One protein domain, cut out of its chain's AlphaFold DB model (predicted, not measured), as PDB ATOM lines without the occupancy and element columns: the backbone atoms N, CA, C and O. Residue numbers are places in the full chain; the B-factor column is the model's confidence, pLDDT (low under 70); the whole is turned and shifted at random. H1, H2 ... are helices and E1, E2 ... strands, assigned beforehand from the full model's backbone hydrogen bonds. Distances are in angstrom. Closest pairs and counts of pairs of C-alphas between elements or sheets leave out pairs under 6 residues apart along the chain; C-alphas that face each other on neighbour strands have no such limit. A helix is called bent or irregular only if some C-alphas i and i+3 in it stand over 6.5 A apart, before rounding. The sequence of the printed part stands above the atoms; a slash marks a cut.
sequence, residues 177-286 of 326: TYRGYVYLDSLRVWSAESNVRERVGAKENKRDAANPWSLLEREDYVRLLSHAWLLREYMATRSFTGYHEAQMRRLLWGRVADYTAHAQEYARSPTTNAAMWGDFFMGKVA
ATOM      1  N   THR A 177      61.585  83.684 115.220       94.44
ATOM      2  CA  THR A 177      61.066  82.375 114.834       94.44
ATOM      3  C   THR A 177      59.573  82.278 115.068       94.44
ATOM      4  O   THR A 177      59.074  82.701 116.113       94.44
ATOM      5  N   TYR A 178      58.861  81.679 114.121       94.44
ATOM      6  CA  TYR A 178      57.440  81.392 114.263       94.44
ATOM      7  C   TYR A 178      57.019  80.289 113.291       94.44
ATOM      8  O   TYR A 178      57.431  80.300 112.138       94.44
ATOM      9  N   ARG A 179      56.219  79.317 113.754       93.12
ATOM     10  CA  ARG A 179      55.656  78.217 112.935       93.12
ATOM     11  C   ARG A 179      56.657  77.513 111.992       93.12
ATOM     12  O   ARG A 179      56.313  77.176 110.866       93.12
ATOM     13  N   GLY A 180      57.890  77.272 112.445       93.81
ATOM     14  CA  GLY A 180      58.926  76.615 111.629       93.81
ATOM     15  C   GLY A 180      59.568  77.523 110.573       93.81
ATOM     16  O   GLY A 180      60.197  77.034 109.634       93.81
ATOM     17  N   TYR A 181      59.418  78.839 110.716       95.44
ATOM     18  CA  TYR A 181      60.107  79.853 109.930       95.44
ATOM     19  C   TYR A 181      61.042  80.679 110.806       95.44
ATOM     20  O   TYR A 181      60.815  80.850 112.004       95.44
ATOM     21  N   VAL A 182      62.070  81.231 110.167       95.12
ATOM     22  CA  VAL A 182      63.131  82.038 110.763       95.12
ATOM     23  C   VAL A 182      63.260  83.344 109.988       95.12
ATOM     24  O   VAL A 182      63.320  83.332 108.756       95.12
ATOM     25  N   TYR A 183      63.334  84.469 110.691       95.75
ATOM     26  CA  TYR A 183      63.655  85.760 110.099       95.75
ATOM     27  C   TYR A 183      65.168  85.912 109.969       95.75
ATOM     28  O   TYR A 183      65.894  85.909 110.961       95.75
ATOM     29  N   LEU A 184      65.645  86.053 108.736       95.50
ATOM     30  CA  LEU A 184      67.060  86.204 108.420       95.50
ATOM     31  C   LEU A 184      67.410  87.695 108.376       95.50
ATOM     32  O   LEU A 184      67.255  88.323 107.328       95.50
ATOM     33  N   ASP A 185      67.895  88.261 109.487       92.38
ATOM     34  CA  ASP A 185      68.099  89.714 109.646       92.38
ATOM     35  C   ASP A 185      68.917  90.341 108.496       92.38
ATOM     36  O   ASP A 185      68.523  91.368 107.946       92.38
ATOM     37  N   SER A 186      70.008  89.700 108.049       94.00
ATOM     38  CA  SER A 186      70.849  90.260 106.970       94.00
ATOM     39  C   SER A 186      70.169  90.270 105.594       94.00
ATOM     40  O   SER A 186      70.490  91.113 104.753       94.00
ATOM     41  N   LEU A 187      69.225  89.352 105.353       95.44
ATOM     42  CA  LEU A 187      68.446  89.299 104.109       95.44
ATOM     43  C   LEU A 187      67.117  90.055 104.228       95.44
ATOM     44  O   LEU A 187      66.549  90.428 103.204       95.44
ATOM     45  N   ARG A 188      66.641  90.305 105.456       95.38
ATOM     46  CA  ARG A 188      65.318  90.864 105.784       95.38
ATOM     47  C   ARG A 188      64.167  90.053 105.178       95.38
ATOM     48  O   ARG A 188      63.203  90.609 104.658       95.38
ATOM     49  N   VAL A 189      64.294  88.729 105.223       94.81
ATOM     50  CA  VAL A 189      63.343  87.767 104.647       94.81
ATOM     51  C   VAL A 189      63.061  86.668 105.669       94.81
ATOM     52  O   VAL A 189      63.968  86.212 106.368       94.81
ATOM     53  N   TRP A 190      61.808  86.224 105.739       95.25
ATOM     54  CA  TRP A 190      61.426  85.012 106.460       95.25
ATOM     55  C   TRP A 190      61.677  83.779 105.590       95.25
ATOM     56  O   TRP A 190      61.240  83.723 104.443       95.25
ATOM     57  N   SER A 191      62.355  82.773 106.136       94.75
ATOM     58  CA  SER A 191      62.634  81.498 105.473       94.75
ATOM     59  C   SER A 191      62.063  80.347 106.276       94.75
ATOM     60  O   SER A 191      62.125  80.377 107.502       94.75
ATOM     61  N   ALA A 192      61.603  79.289 105.608       94.38
ATOM     62  CA  ALA A 192      61.395  78.014 106.285       94.38
ATOM     63  C   ALA A 192      62.711  77.569 106.942       94.38
ATOM     64  O   ALA A 192      63.784  77.665 106.331       94.38
ATOM     65  N   GLU A 193      62.629  77.090 108.178       94.06
ATOM     66  CA  GLU A 193      63.780  76.646 108.968       94.06
ATOM     67  C   GLU A 193      64.505  75.473 108.292       94.06
ATOM     68  O   GLU A 193      65.731  75.385 108.338       94.06
ATOM     69  N   SER A 194      63.767  74.622 107.570       93.56
ATOM     70  CA  SER A 194      64.318  73.538 106.750       93.56
ATOM     71  C   SER A 194      65.331  74.039 105.720       93.56
ATOM     72  O   SER A 194      66.410  73.463 105.600       93.56
ATOM     73  N   ASN A 195      65.027  75.144 105.030       92.50
ATOM     74  CA  ASN A 195      65.908  75.719 104.011       92.50
ATOM     75  C   ASN A 195      67.193  76.259 104.649       92.50
ATOM     76  O   ASN A 195      68.266  76.202 104.047       92.50
ATOM     77  N   VAL A 196      67.087  76.780 105.878       93.62
ATOM     78  CA  VAL A 196      68.244  77.260 106.636       93.62
ATOM     79  C   VAL A 196      69.124  76.074 107.025       93.62
ATOM     80  O   VAL A 196      70.295  76.033 106.641       93.62
ATOM     81  N   ARG A 197      68.546  75.064 107.690       93.44
ATOM     82  CA  ARG A 197      69.247  73.840 108.114       93.44
ATOM     83  C   ARG A 197      69.938  73.126 106.951       93.44
ATOM     84  O   ARG A 197      71.080  72.703 107.112       93.44
ATOM     85  N   GLU A 198      69.290  73.033 105.789       92.62
ATOM     86  CA  GLU A 198      69.854  72.414 104.581       92.62
ATOM     87  C   GLU A 198      71.161  73.090 104.137       92.62
ATOM     88  O   GLU A 198      72.111  72.413 103.745       92.62
ATOM     89  N   ARG A 199      71.232  74.427 104.198       91.81
ATOM     90  CA  ARG A 199      72.336  75.202 103.605       91.81
ATOM     91  C   ARG A 199      73.482  75.491 104.565       91.81
ATOM     92  O   ARG A 199      74.625  75.615 104.119       91.81
ATOM     93  N   VAL A 200      73.191  75.630 105.858       92.25
ATOM     94  CA  VAL A 200      74.174  76.090 106.861       92.25
ATOM     95  C   VAL A 200      74.394  75.089 108.001       92.25
ATOM     96  O   VAL A 200      75.305  75.277 108.807       92.25
ATOM     97  N   GLY A 201      73.618  74.000 108.045       88.62
ATOM     98  CA  GLY A 201      73.678  72.985 109.095       88.62
ATOM     99  C   GLY A 201      73.036  73.435 110.411       88.62
ATOM    100  O   GLY A 201      72.277  74.400 110.468       88.62
ATOM    101  N   ALA A 202      73.335  72.722 111.498       84.06
ATOM    102  CA  ALA A 202      72.769  72.967 112.829       84.06
ATOM    103  C   ALA A 202      73.595  73.985 113.644       84.06
ATOM    104  O   ALA A 202      74.134  73.656 114.700       84.06
ATOM    105  N   LYS A 203      73.702  75.226 113.153       86.88
ATOM    106  CA  LYS A 203      74.422  76.338 113.814       86.88
ATOM    107  C   LYS A 203      73.583  77.091 114.863       86.88
ATOM    108  O   LYS A 203      73.773  78.281 115.090       86.88
ATOM    109  N   GLU A 204      72.631  76.419 115.497       88.81
ATOM    110  CA  GLU A 204      71.650  77.087 116.353       88.81
ATOM    111  C   GLU A 204      72.202  77.428 117.741       88.81
ATOM    112  O   GLU A 204      72.746  76.580 118.455       88.81
ATOM    113  N   ASN A 205      71.970  78.664 118.173       91.56
ATOM    114  CA  ASN A 205      72.157  79.102 119.540       91.56
ATOM    115  C   ASN A 205      70.997  78.621 120.420       91.56
ATOM    116  O   ASN A 205      70.014  79.325 120.634       91.56
ATOM    117  N   LYS A 206      71.148  77.432 121.008       88.88
ATOM    118  CA  LYS A 206      70.147  76.844 121.920       88.88
ATOM    119  C   LYS A 206      69.853  77.681 123.175       88.88
ATOM    120  O   LYS A 206      68.922  77.353 123.902       88.88
ATOM    121  N   ARG A 207      70.660  78.706 123.473       90.44
ATOM    122  CA  ARG A 207      70.451  79.606 124.619       90.44
ATOM    123  C   ARG A 207      69.612  80.833 124.267       90.44
ATOM    124  O   ARG A 207      69.095  81.467 125.180       90.44
ATOM    125  N   ASP A 208      69.476  81.162 122.985       90.69
ATOM    126  CA  ASP A 208      68.683  82.295 122.517       90.69
ATOM    127  C   ASP A 208      67.388  81.787 121.882       90.69
ATOM    128  O   ASP A 208      67.324  81.486 120.694       90.69
ATOM    129  N   ALA A 209      66.346  81.666 122.703       86.75
ATOM    130  CA  ALA A 209      65.037  81.214 122.239       86.75
ATOM    131  C   ALA A 209      64.351  82.226 121.304       86.75
ATOM    132  O   ALA A 209      63.501  81.830 120.513       86.75
ATOM    133  N   ALA A 210      64.700  83.516 121.389       87.94
ATOM    134  CA  ALA A 210      64.110  84.552 120.546       87.94
ATOM    135  C   ALA A 210      64.778  84.603 119.168       87.94
ATOM    136  O   ALA A 210      64.102  84.876 118.178       87.94
ATOM    137  N   ASN A 211      66.083  84.323 119.092       92.75
ATOM    138  CA  ASN A 211      66.825  84.191 117.843       92.75
ATOM    139  C   ASN A 211      67.808  83.002 117.873       92.75
ATOM    140  O   ASN A 211      69.027  83.191 118.001       92.75
ATOM    141  N   PRO A 212      67.313  81.766 117.668       92.50
ATOM    142  CA  PRO A 212      68.156  80.574 117.605       92.50
ATOM    143  C   PRO A 212      69.192  80.623 116.479       92.50
ATOM    144  O   PRO A 212      70.192  79.924 116.542       92.50
ATOM    145  N   TRP A 213      69.005  81.463 115.460       93.69
ATOM    146  CA  TRP A 213      69.904  81.581 114.307       93.69
ATOM    147  C   TRP A 213      70.815  82.818 114.383       93.69
ATOM    148  O   TRP A 213      71.374  83.257 113.380       93.69
ATOM    149  N   SER A 214      71.019  83.351 115.590       93.38
ATOM    150  CA  SER A 214      71.866  84.522 115.863       93.38
ATOM    151  C   SER A 214      73.355  84.339 115.532       93.38
ATOM    152  O   SER A 214      74.075  85.327 115.431       93.38
ATOM    153  N   LEU A 215      73.826  83.101 115.345       93.81
ATOM    154  CA  LEU A 215      75.235  82.773 115.070       93.81
ATOM    155  C   LEU A 215      75.582  82.713 113.572       93.81
ATOM    156  O   LEU A 215      76.682  82.286 113.224       93.81
ATOM    157  N   LEU A 216      74.656  83.073 112.680       94.50
ATOM    158  CA  LEU A 216      74.919  83.063 111.241       94.50
ATOM    159  C   LEU A 216      75.897  84.172 110.842       94.50
ATOM    160  O   LEU A 216      75.682  85.352 111.127       94.50
ATOM    161  N   GLU A 217      76.936  83.784 110.111       94.38
ATOM    162  CA  GLU A 217      77.977  84.676 109.601       94.38
ATOM    163  C   GLU A 217      77.747  85.016 108.122       94.38
ATOM    164  O   GLU A 217      76.880  84.457 107.444       94.38
ATOM    165  N   ARG A 218      78.542  85.943 107.581       94.75
ATOM    166  CA  ARG A 218      78.407  86.418 106.195       94.75
ATOM    167  C   ARG A 218      78.433  85.269 105.180       94.75
ATOM    168  O   ARG A 218      77.631  85.258 104.245       94.75
ATOM    169  N   GLU A 219      79.322  84.304 105.366       95.00
ATOM    170  CA  GLU A 219      79.488  83.125 104.512       95.00
ATOM    171  C   GLU A 219      78.252  82.214 104.557       95.00
ATOM    172  O   GLU A 219      77.907  81.576 103.559       95.00
ATOM    173  N   ASP A 220      77.545  82.180 105.687       95.81
ATOM    174  CA  ASP A 220      76.283  81.454 105.822       95.81
ATOM    175  C   ASP A 220      75.185  82.107 104.983       95.81
ATOM    176  O   ASP A 220      74.484  81.416 104.246       95.81
ATOM    177  N   TYR A 221      75.084  83.439 105.001       95.56
ATOM    178  CA  TYR A 221      74.130  84.166 104.157       95.56
ATOM    179  C   TYR A 221      74.406  83.989 102.660       95.56
ATOM    180  O   TYR A 221      73.466  83.844 101.877       95.56
ATOM    181  N   VAL A 222      75.677  83.925 102.249       94.94
ATOM    182  CA  VAL A 222      76.041  83.598 100.858       94.94
ATOM    183  C   VAL A 222      75.569  82.189 100.488       94.94
ATOM    184  O   VAL A 222      74.988  81.996  99.420       94.94
ATOM    185  N   ARG A 223      75.745  81.207 101.382       95.50
ATOM    186  CA  ARG A 223      75.230  79.845 101.174       95.50
ATOM    187  C   ARG A 223      73.706  79.799 101.124       95.50
ATOM    188  O   ARG A 223      73.163  79.104 100.270       95.50
ATOM    189  N   LEU A 224      73.009  80.559 101.964       95.62
ATOM    190  CA  LEU A 224      71.544  80.652 101.944       95.62
ATOM    191  C   LEU A 224      71.023  81.199 100.610       95.62
ATOM    192  O   LEU A 224      70.062  80.665 100.059       95.62
ATOM    193  N   LEU A 225      71.707  82.189 100.032       95.38
ATOM    194  CA  LEU A 225      71.369  82.749  98.720       95.38
ATOM    195  C   LEU A 225      71.626  81.793  97.541       95.38
ATOM    196  O   LEU A 225      71.223  82.098  96.424       95.38
ATOM    197  N   SER A 226      72.235  80.622  97.758       93.38
ATOM    198  CA  SER A 226      72.272  79.563  96.735       93.38
ATOM    199  C   SER A 226      70.940  78.809  96.599       93.38
ATOM    200  O   SER A 226      70.744  78.066  95.638       93.38
ATOM    201  N   HIS A 227      70.010  78.981  97.544       93.50
ATOM    202  CA  HIS A 227      68.672  78.406  97.463       93.50
ATOM    203  C   HIS A 227      67.783  79.264  96.549       93.50
ATOM    204  O   HIS A 227      67.531  80.435  96.837       93.50
ATOM    205  N   ALA A 228      67.270  78.679  95.461       90.38
ATOM    206  CA  ALA A 228      66.593  79.416  94.388       90.38
ATOM    207  C   ALA A 228      65.412  80.274  94.877       90.38
ATOM    208  O   ALA A 228      65.275  81.428  94.472       90.38
ATOM    209  N   TRP A 229      64.589  79.735  95.783       89.69
ATOM    210  CA  TRP A 229      63.469  80.486  96.356       89.69
ATOM    211  C   TRP A 229      63.947  81.680  97.191       89.69
ATOM    212  O   TRP A 229      63.404  82.768  97.037       89.69
ATOM    213  N   LEU A 230      64.996  81.512  98.009       92.81
ATOM    214  CA  LEU A 230      65.513  82.589  98.864       92.81
ATOM    215  C   LEU A 230      66.167  83.687  98.039       92.81
ATOM    216  O   LEU A 230      65.957  84.864  98.314       92.81
ATOM    217  N   LEU A 231      66.934  83.306  97.016       93.62
ATOM    218  CA  LEU A 231      67.538  84.259  96.099       93.62
ATOM    219  C   LEU A 231      66.468  85.096  95.399       93.62
ATOM    220  O   LEU A 231      66.576  86.319  95.374       93.62
ATOM    221  N   ARG A 232      65.434  84.443  94.859       91.88
ATOM    222  CA  ARG A 232      64.315  85.122  94.200       91.88
ATOM    223  C   ARG A 232      63.608  86.071  95.162       91.88
ATOM    224  O   ARG A 232      63.418  87.231  94.814       91.88
ATOM    225  N   GLU A 233      63.266  85.590  96.354       92.06
ATOM    226  CA  GLU A 233      62.551  86.376  97.358       92.06
ATOM    227  C   GLU A 233      63.368  87.591  97.803       92.06
ATOM    228  O   GLU A 233      62.875  88.717  97.801       92.06
ATOM    229  N   TYR A 234      64.656  87.396  98.090       94.19
ATOM    230  CA  TYR A 234      65.568  88.483  98.420       94.19
ATOM    231  C   TYR A 234      65.685  89.496  97.275       94.19
ATOM    232  O   TYR A 234      65.575  90.696  97.504       94.19
ATOM    233  N   MET A 235      65.875  89.048  96.032       93.31
ATOM    234  CA  MET A 235      66.006  89.958  94.889       93.31
ATOM    235  C   MET A 235      64.734  90.768  94.634       93.31
ATOM    236  O   MET A 235      64.834  91.962  94.355       93.31
ATOM    237  N   ALA A 236      63.566  90.142  94.777       90.31
ATOM    238  CA  ALA A 236      62.264  90.782  94.617       90.31
ATOM    239  C   ALA A 236      61.988  91.849  95.691       90.31
ATOM    240  O   ALA A 236      61.340  92.856  95.419       90.31
ATOM    241  N   THR A 237      62.499  91.657  96.912       92.62
ATOM    242  CA  THR A 237      62.001  92.398  98.084       92.62
ATOM    243  C   THR A 237      63.056  93.254  98.781       92.62
ATOM    244  O   THR A 237      62.692  94.156  99.538       92.62
ATOM    245  N   ARG A 238      64.358  93.052  98.513       93.00
ATOM    246  CA  ARG A 238      65.478  93.717  99.219       93.00
ATOM    247  C   ARG A 238      65.395  95.239  99.261       93.00
ATOM    248  O   ARG A 238      65.848  95.830 100.244       93.00
ATOM    249  N   SER A 239      64.870  95.857  98.200       91.25
ATOM    250  CA  SER A 239      64.735  97.311  98.083       91.25
ATOM    251  C   SER A 239      63.678  97.816  99.059       91.25
ATOM    252  O   SER A 239      63.962  98.681  99.886       91.25
ATOM    253  N   PHE A 240      62.490  97.206  99.030       93.00
ATOM    254  CA  PHE A 240      61.405  97.527  99.950       93.00
ATOM    255  C   PHE A 240      61.766  97.202 101.402       93.00
ATOM    256  O   PHE A 240      61.578  98.039 102.279       93.00
ATOM    257  N   THR A 241      62.314  96.018 101.684       94.25
ATOM    258  CA  THR A 241      62.656  95.639 103.064       94.25
ATOM    259  C   THR A 241      63.760  96.521 103.640       94.25
ATOM    260  O   THR A 241      63.715  96.853 104.821       94.25
ATOM    261  N   GLY A 242      64.727  96.941 102.816       94.31
ATOM    262  CA  GLY A 242      65.758  97.900 103.215       94.31
ATOM    263  C   GLY A 242      65.174  99.275 103.542       94.31
ATOM    264  O   GLY A 242      65.491  99.844 104.587       94.31
ATOM    265  N   TYR A 243      64.269  99.774 102.693       93.44
ATOM    266  CA  TYR A 243      63.503 100.988 102.969       93.44
ATOM    267  C   TYR A 243      62.716 100.874 104.281       93.44
ATOM    268  O   TYR A 243      62.844 101.726 105.158       93.44
ATOM    269  N   HIS A 244      61.944  99.800 104.449       92.94
ATOM    270  CA  HIS A 244      61.072  99.626 105.603       92.94
ATOM    271  C   HIS A 244      61.862  99.488 106.915       92.94
ATOM    272  O   HIS A 244      61.492 100.090 107.920       92.94
ATOM    273  N   GLU A 245      63.002  98.790 106.914       93.00
ATOM    274  CA  GLU A 245      63.906  98.754 108.071       93.00
ATOM    275  C   GLU A 245      64.407 100.160 108.437       93.00
ATOM    276  O   GLU A 245      64.390 100.555 109.608       93.00
ATOM    277  N   ALA A 246      64.822 100.948 107.442       93.06
ATOM    278  CA  ALA A 246      65.281 102.314 107.657       93.06
ATOM    279  C   ALA A 246      64.142 103.238 108.131       93.06
ATOM    280  O   ALA A 246      64.366 104.129 108.957       93.06
ATOM    281  N   GLN A 247      62.921 103.026 107.639       92.00
ATOM    282  CA  GLN A 247      61.711 103.706 108.092       92.00
ATOM    283  C   GLN A 247      61.438 103.395 109.573       92.00
ATOM    284  O   GLN A 247      61.316 104.320 110.378       92.00
ATOM    285  N   MET A 248      61.428 102.117 109.959       89.56
ATOM    286  CA  MET A 248      61.184 101.696 111.343       89.56
ATOM    287  C   MET A 248      62.266 102.191 112.307       89.56
ATOM    288  O   MET A 248      61.939 102.662 113.394       89.56
ATOM    289  N   ARG A 249      63.550 102.189 111.917       91.19
ATOM    290  CA  ARG A 249      64.632 102.751 112.752       91.19
ATOM    291  C   ARG A 249      64.417 104.229 113.084       91.19
ATOM    292  O   ARG A 249      64.609 104.625 114.229       91.19
ATOM    293  N   ARG A 250      64.001 105.043 112.108       90.88
ATOM    294  CA  ARG A 250      63.729 106.478 112.328       90.88
ATOM    295  C   ARG A 250      62.577 106.689 113.297       90.88
ATOM    296  O   ARG A 250      62.687 107.526 114.191       90.88
ATOM    297  N   LEU A 251      61.517 105.900 113.142       85.06
ATOM    298  CA  LEU A 251      60.370 105.946 114.034       85.06
ATOM    299  C   LEU A 251      60.761 105.574 115.472       85.06
ATOM    300  O   LEU A 251      60.472 106.324 116.400       85.06
ATOM    301  N   LEU A 252      61.484 104.463 115.651       83.19
ATOM    302  CA  LEU A 252      61.911 103.973 116.968       83.19
ATOM    303  C   LEU A 252      62.907 104.906 117.675       83.19
ATOM    304  O   LEU A 252      62.996 104.895 118.898       83.19
ATOM    305  N   TRP A 253      63.645 105.732 116.930       87.19
ATOM    306  CA  TRP A 253      64.541 106.754 117.487       87.19
ATOM    307  C   TRP A 253      63.868 108.111 117.723       87.19
ATOM    308  O   TRP A 253      64.562 109.097 117.970       87.19
ATOM    309  N   GLY A 254      62.538 108.195 117.611       81.50
ATOM    310  CA  GLY A 254      61.794 109.439 117.813       81.50
ATOM    311  C   GLY A 254      62.058 110.501 116.741       81.50
ATOM    312  O   GLY A 254      61.738 111.672 116.932       81.50
ATOM    313  N   ARG A 255      62.632 110.121 115.591       85.19
ATOM    314  CA  ARG A 255      62.942 111.039 114.487       85.19
ATOM    315  C   ARG A 255      61.747 111.176 113.550       85.19
ATOM    316  O   ARG A 255      61.797 110.782 112.388       85.19
ATOM    317  N   VAL A 256      60.650 111.718 114.074       84.38
ATOM    318  CA  VAL A 256      59.363 111.804 113.360       84.38
ATOM    319  C   VAL A 256      59.460 112.661 112.092       84.38
ATOM    320  O   VAL A 256      58.885 112.306 111.062       84.38
ATOM    321  N   ALA A 257      60.230 113.753 112.122       87.94
ATOM    322  CA  ALA A 257      60.476 114.578 110.937       87.94
ATOM    323  C   ALA A 257      61.198 113.784 109.831       87.94
ATOM    324  O   ALA A 257      60.716 113.730 108.701       87.94
ATOM    325  N   ASP A 258      62.291 113.092 110.176       89.88
ATOM    326  CA  ASP A 258      63.042 112.246 109.239       89.88
ATOM    327  C   ASP A 258      62.186 111.091 108.709       89.88
ATOM    328  O   ASP A 258      62.265 110.749 107.532       89.88
ATOM    329  N   TYR A 259      61.367 110.481 109.570       90.44
ATOM    330  CA  TYR A 259      60.411 109.443 109.185       90.44
ATOM    331  C   TYR A 259      59.433 109.963 108.126       90.44
ATOM    332  O   TYR A 259      59.243 109.325 107.091       90.44
ATOM    333  N   THR A 260      58.865 111.146 108.362       88.19
ATOM    334  CA  THR A 260      57.868 111.763 107.482       88.19
ATOM    335  C   THR A 260      58.486 112.144 106.139       88.19
ATOM    336  O   THR A 260      57.933 111.817 105.091       88.19
ATOM    337  N   ALA A 261      59.669 112.769 106.151       91.19
ATOM    338  CA  ALA A 261      60.408 113.102 104.936       91.19
ATOM    339  C   ALA A 261      60.766 111.846 104.124       91.19
ATOM    340  O   ALA A 261      60.581 111.821 102.910       91.19
ATOM    341  N   HIS A 262      61.205 110.775 104.793       91.69
ATOM    342  CA  HIS A 262      61.539 109.509 104.142       91.69
ATOM    343  C   HIS A 262      60.313 108.807 103.537       91.69
ATOM    344  O   HIS A 262      60.406 108.208 102.466       91.69
ATOM    345  N   ALA A 263      59.147 108.893 104.188       90.56
ATOM    346  CA  ALA A 263      57.888 108.402 103.629       90.56
ATOM    347  C   ALA A 263      57.469 109.190 102.379       90.56
ATOM    348  O   ALA A 263      57.102 108.589 101.373       90.56
ATOM    349  N   GLN A 264      57.594 110.520 102.404       90.75
ATOM    350  CA  GLN A 264      57.284 111.381 101.256       90.75
ATOM    351  C   GLN A 264      58.240 111.172 100.077       90.75
ATOM    352  O   GLN A 264      57.810 111.206  98.927       90.75
ATOM    353  N   GLU A 265      59.530 110.963 100.344       91.31
ATOM    354  CA  GLU A 265      60.520 110.622  99.319       91.31
ATOM    355  C   GLU A 265      60.159 109.301  98.640       91.31
ATOM    356  O   GLU A 265      60.064 109.233  97.415       91.31
ATOM    357  N   TYR A 266      59.879 108.272  99.441       90.56
ATOM    358  CA  TYR A 266      59.459 106.977  98.926       90.56
ATOM    359  C   TYR A 266      58.159 107.087  98.128       90.56
ATOM    360  O   TYR A 266      58.074 106.530  97.040       90.56
ATOM    361  N   ALA A 267      57.191 107.892  98.567       88.31
ATOM    362  CA  ALA A 267      55.954 108.124  97.824       88.31
ATOM    363  C   ALA A 267      56.149 108.726  96.422       88.31
ATOM    364  O   ALA A 267      55.305 108.530  95.554       88.31
ATOM    365  N   ARG A 268      57.254 109.442  96.188       87.88
ATOM    366  CA  ARG A 268      57.605 110.011  94.875       87.88
ATOM    367  C   ARG A 268      58.431 109.060  94.010       87.88
ATOM    368  O   ARG A 268      58.673 109.367  92.845       87.88
ATOM    369  N   SER A 269      58.905 107.947  94.567       86.50
ATOM    370  CA  SER A 269      59.710 106.982  93.825       86.50
ATOM    371  C   SER A 269      58.856 106.270  92.768       86.50
ATOM    372  O   SER A 269      57.788 105.759  93.105       86.50
ATOM    373  N   PRO A 270      59.336 106.135  91.519       79.50
ATOM    374  CA  PRO A 270      58.611 105.426  90.461       79.50
ATOM    375  C   PRO A 270      58.479 103.917  90.719       79.50
ATOM    376  O   PRO A 270      57.714 103.240  90.044       79.50
ATOM    377  N   THR A 271      59.243 103.371  91.669       78.88
ATOM    378  CA  THR A 271      59.182 101.955  92.068       78.88
ATOM    379  C   THR A 271      58.228 101.692  93.233       78.88
ATOM    380  O   THR A 271      57.989 100.533  93.583       78.88
ATOM    381  N   THR A 272      57.690 102.743  93.850       82.56
ATOM    382  CA  THR A 272      56.677 102.617  94.900       82.56
ATOM    383  C   THR A 272      55.357 102.193  94.286       82.56
ATOM    384  O   THR A 272      55.038 102.568  93.162       82.56
ATOM    385  N   ASN A 273      54.607 101.371  95.013       80.06
ATOM    386  CA  ASN A 273      53.385 100.711  94.563       80.06
ATOM    387  C   ASN A 273      53.575  99.712  93.407       80.06
ATOM    388  O   ASN A 273      52.606  99.084  92.980       80.06
ATOM    389  N   ALA A 274      54.802  99.501  92.923       79.12
ATOM    390  CA  ALA A 274      55.077  98.431  91.974       79.12
ATOM    391  C   ALA A 274      54.894  97.062  92.648       79.12
ATOM    392  O   ALA A 274      55.236  96.879  93.823       79.12
ATOM    393  N   ALA A 275      54.392  96.084  91.897       78.44
ATOM    394  CA  ALA A 275      54.315  94.709  92.373       78.44
ATOM    395  C   ALA A 275      55.727  94.184  92.695       78.44
ATOM    396  O   ALA A 275      56.628  94.236  91.858       78.44
ATOM    397  N   MET A 276      55.929  93.685  93.920       81.44
ATOM    398  CA  MET A 276      57.211  93.078  94.315       81.44
ATOM    399  C   MET A 276      57.407  91.709  93.668       81.44
ATOM    400  O   MET A 276      58.522  91.331  93.314       81.44
ATOM    401  N   TRP A 277      56.318  90.957  93.529       82.31
ATOM    402  CA  TRP A 277      56.315  89.646  92.903       82.31
ATOM    403  C   TRP A 277      55.754  89.754  91.492       82.31
ATOM    404  O   TRP A 277      54.853  90.546  91.226       82.31
ATOM    405  N   GLY A 278      56.296  88.944  90.585       70.62
ATOM    406  CA  GLY A 278      55.728  88.826  89.251       70.62
ATOM    407  C   GLY A 278      54.321  88.239  89.326       70.62
ATOM    408  O   GLY A 278      54.088  87.277  90.059       70.62
ATOM    409  N   ASP A 279      53.411  88.797  88.538       69.75
ATOM    410  CA  ASP A 279      52.083  88.235  88.332       69.75
ATOM    411  C   ASP A 279      52.228  86.817  87.746       69.75
ATOM    412  O   ASP A 279      52.847  86.608  86.696       69.75
ATOM    413  N   PHE A 280      51.689  85.821  88.455       66.38
ATOM    414  CA  PHE A 280      51.772  84.422  88.042       66.38
ATOM    415  C   PHE A 280      51.029  84.164  86.731       66.38
ATOM    416  O   PHE A 280      51.518  83.405  85.890       66.38
ATOM    417  N   PHE A 281      49.863  84.783  86.548       67.38
ATOM    418  CA  PHE A 281      49.088  84.677  85.323       67.38
ATOM    419  C   PHE A 281      49.869  85.279  84.157       67.38
ATOM    420  O   PHE A 281      50.095  84.584  83.168       67.38
ATOM    421  N   MET A 282      50.393  86.495  84.297       69.31
ATOM    422  CA  MET A 282      51.201  87.137  83.253       69.31
ATOM    423  C   MET A 282      52.502  86.374  82.984       69.31
ATOM    424  O   MET A 282      52.892  86.206  81.830       69.31
ATOM    425  N   GLY A 283      53.139  85.826  84.021       67.62
ATOM    426  CA  GLY A 283      54.295  84.940  83.878       67.62
ATOM    427  C   GLY A 283      53.960  83.657  83.111       67.62
ATOM    428  O   GLY A 283      54.742  83.215  82.268       67.62
ATOM    429  N   LYS A 284      52.778  83.077  83.348       65.12
ATOM    430  CA  LYS A 284      52.281  81.907  82.618       65.12
ATOM    431  C   LYS A 284      51.926  82.250  81.173       65.12
ATOM    432  O   LYS A 284      52.302  81.500  80.281       65.12
ATOM    433  N   VAL A 285      51.269  83.383  80.926       67.06
ATOM    434  CA  VAL A 285      50.980  83.893  79.575       67.06
ATOM    435  C   VAL A 285      52.281  84.097  78.795       67.06
ATOM    436  O   VAL A 285      52.384  83.632  77.662       67.06
ATOM    437  N   ALA A 286      53.284  84.732  79.407       65.25
ATOM    438  CA  ALA A 286      54.576  85.005  78.779       65.25
ATOM    439  C   ALA A 286      55.381  83.730  78.480       65.25
ATOM    440  O   ALA A 286      56.044  83.658  77.448       65.25
TER     441      ALA A 286
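AT A GLANCE: This is residues 177 to 286 of the 326 residues of an uncharacterized protein of Clavispora lusitaniae (UniProt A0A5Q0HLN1). A small head, made of the strand hairpin E1 and E2 with H1, H2 and a long loop near it, is joined by a sharply bent helix, H3, to a helical hairpin of H3b and H4. Arm H3a runs beside the head near E2, H3b turns away from it and H4 folds back along H3b, while residues 279 to 286, with H5, stick out. The printed part has 110 residues, with two named strands, E1 and E2, then five named helices, H1 to H5; the sheet, in the order E1 - E2, is antiparallel, and the class is mostly helix. The whole is loose, with a radius of gyration of the C-alphas of 16.8 A, and spans 47 by 44 by 26 A.

IN THESE COORDINATES: E1 is residues 181 to 184, beginning at C-alpha 181 (60.107, 79.853, 109.930), and E2 is residues 189 to 192. H1 is residues 193 to 200, 10.6 A long, and H2 is residues 218 to 224. H3, residues 228 to 252, was assigned as one helix by its hydrogen bonds but is bent: C-alphas 236 and 239 are 7.8 A apart. Its arms are H3a, residues 228 to 236, 12.2 A long, and H3b, residues 239 to 252, 20.2 A long from C-alpha 239 (64.735, 97.311, 98.083). H4 is residues 256 to 268, 18.7 A long, and H5 is residues 280 to 286, ending at C-alpha 286 (54.576, 85.005, 78.779).

HOW THE PARTS SIT: E1 and E2 form a hairpin of antiparallel neighbours, at 145 degrees between their directions; N 182 and O 191 are within hydrogen-bond range at 2.8 A, as are N 184 and O 189 at 2.9 A. Residues 177 to 178 pair antiparallel with residues 181 to 182 of E1. The closest C-alphas of E1 and H1, those of Tyr 181 and Glu 193, are 5.0 A apart. H1 and H2 touch, closest at the C-alphas of Arg 199 and Leu 224, 5.8 A, at a steep tilt of 58 degrees, opposite ways. H2 and H3a are close but not clearly touching, with the closest C-alphas, those of Leu 224 and Leu 230, 7.0 A apart. The closest C-alphas of E2 and H3a, those of Val 189 and Tyr 234, are 6.7 A apart. H3a and H3b stand at a steep tilt of 63 degrees. H3b, with residues 247 to 251 alone, touches H4, closest at the C-alphas of Arg 250 and Tyr 259, 5.4 A; the two form a helical hairpin at a shallow tilt of 21 degrees, opposite ways. H4 and H5 are apart. In H1, H2, H3a, H3b, H4 and H5 every O i to N i+4 pair is within hydrogen-bond range.

THE WHOLE: The two C-alphas farthest apart, those of Arg 207 and Val 285, are 49.3 A apart. The printed part has no cut. The links H1 to H2, with 17 residues, and H4 to H5, with 11, are long. The mean pLDDT of the printed part is 89.0, and residues 279 to 286 are under 70.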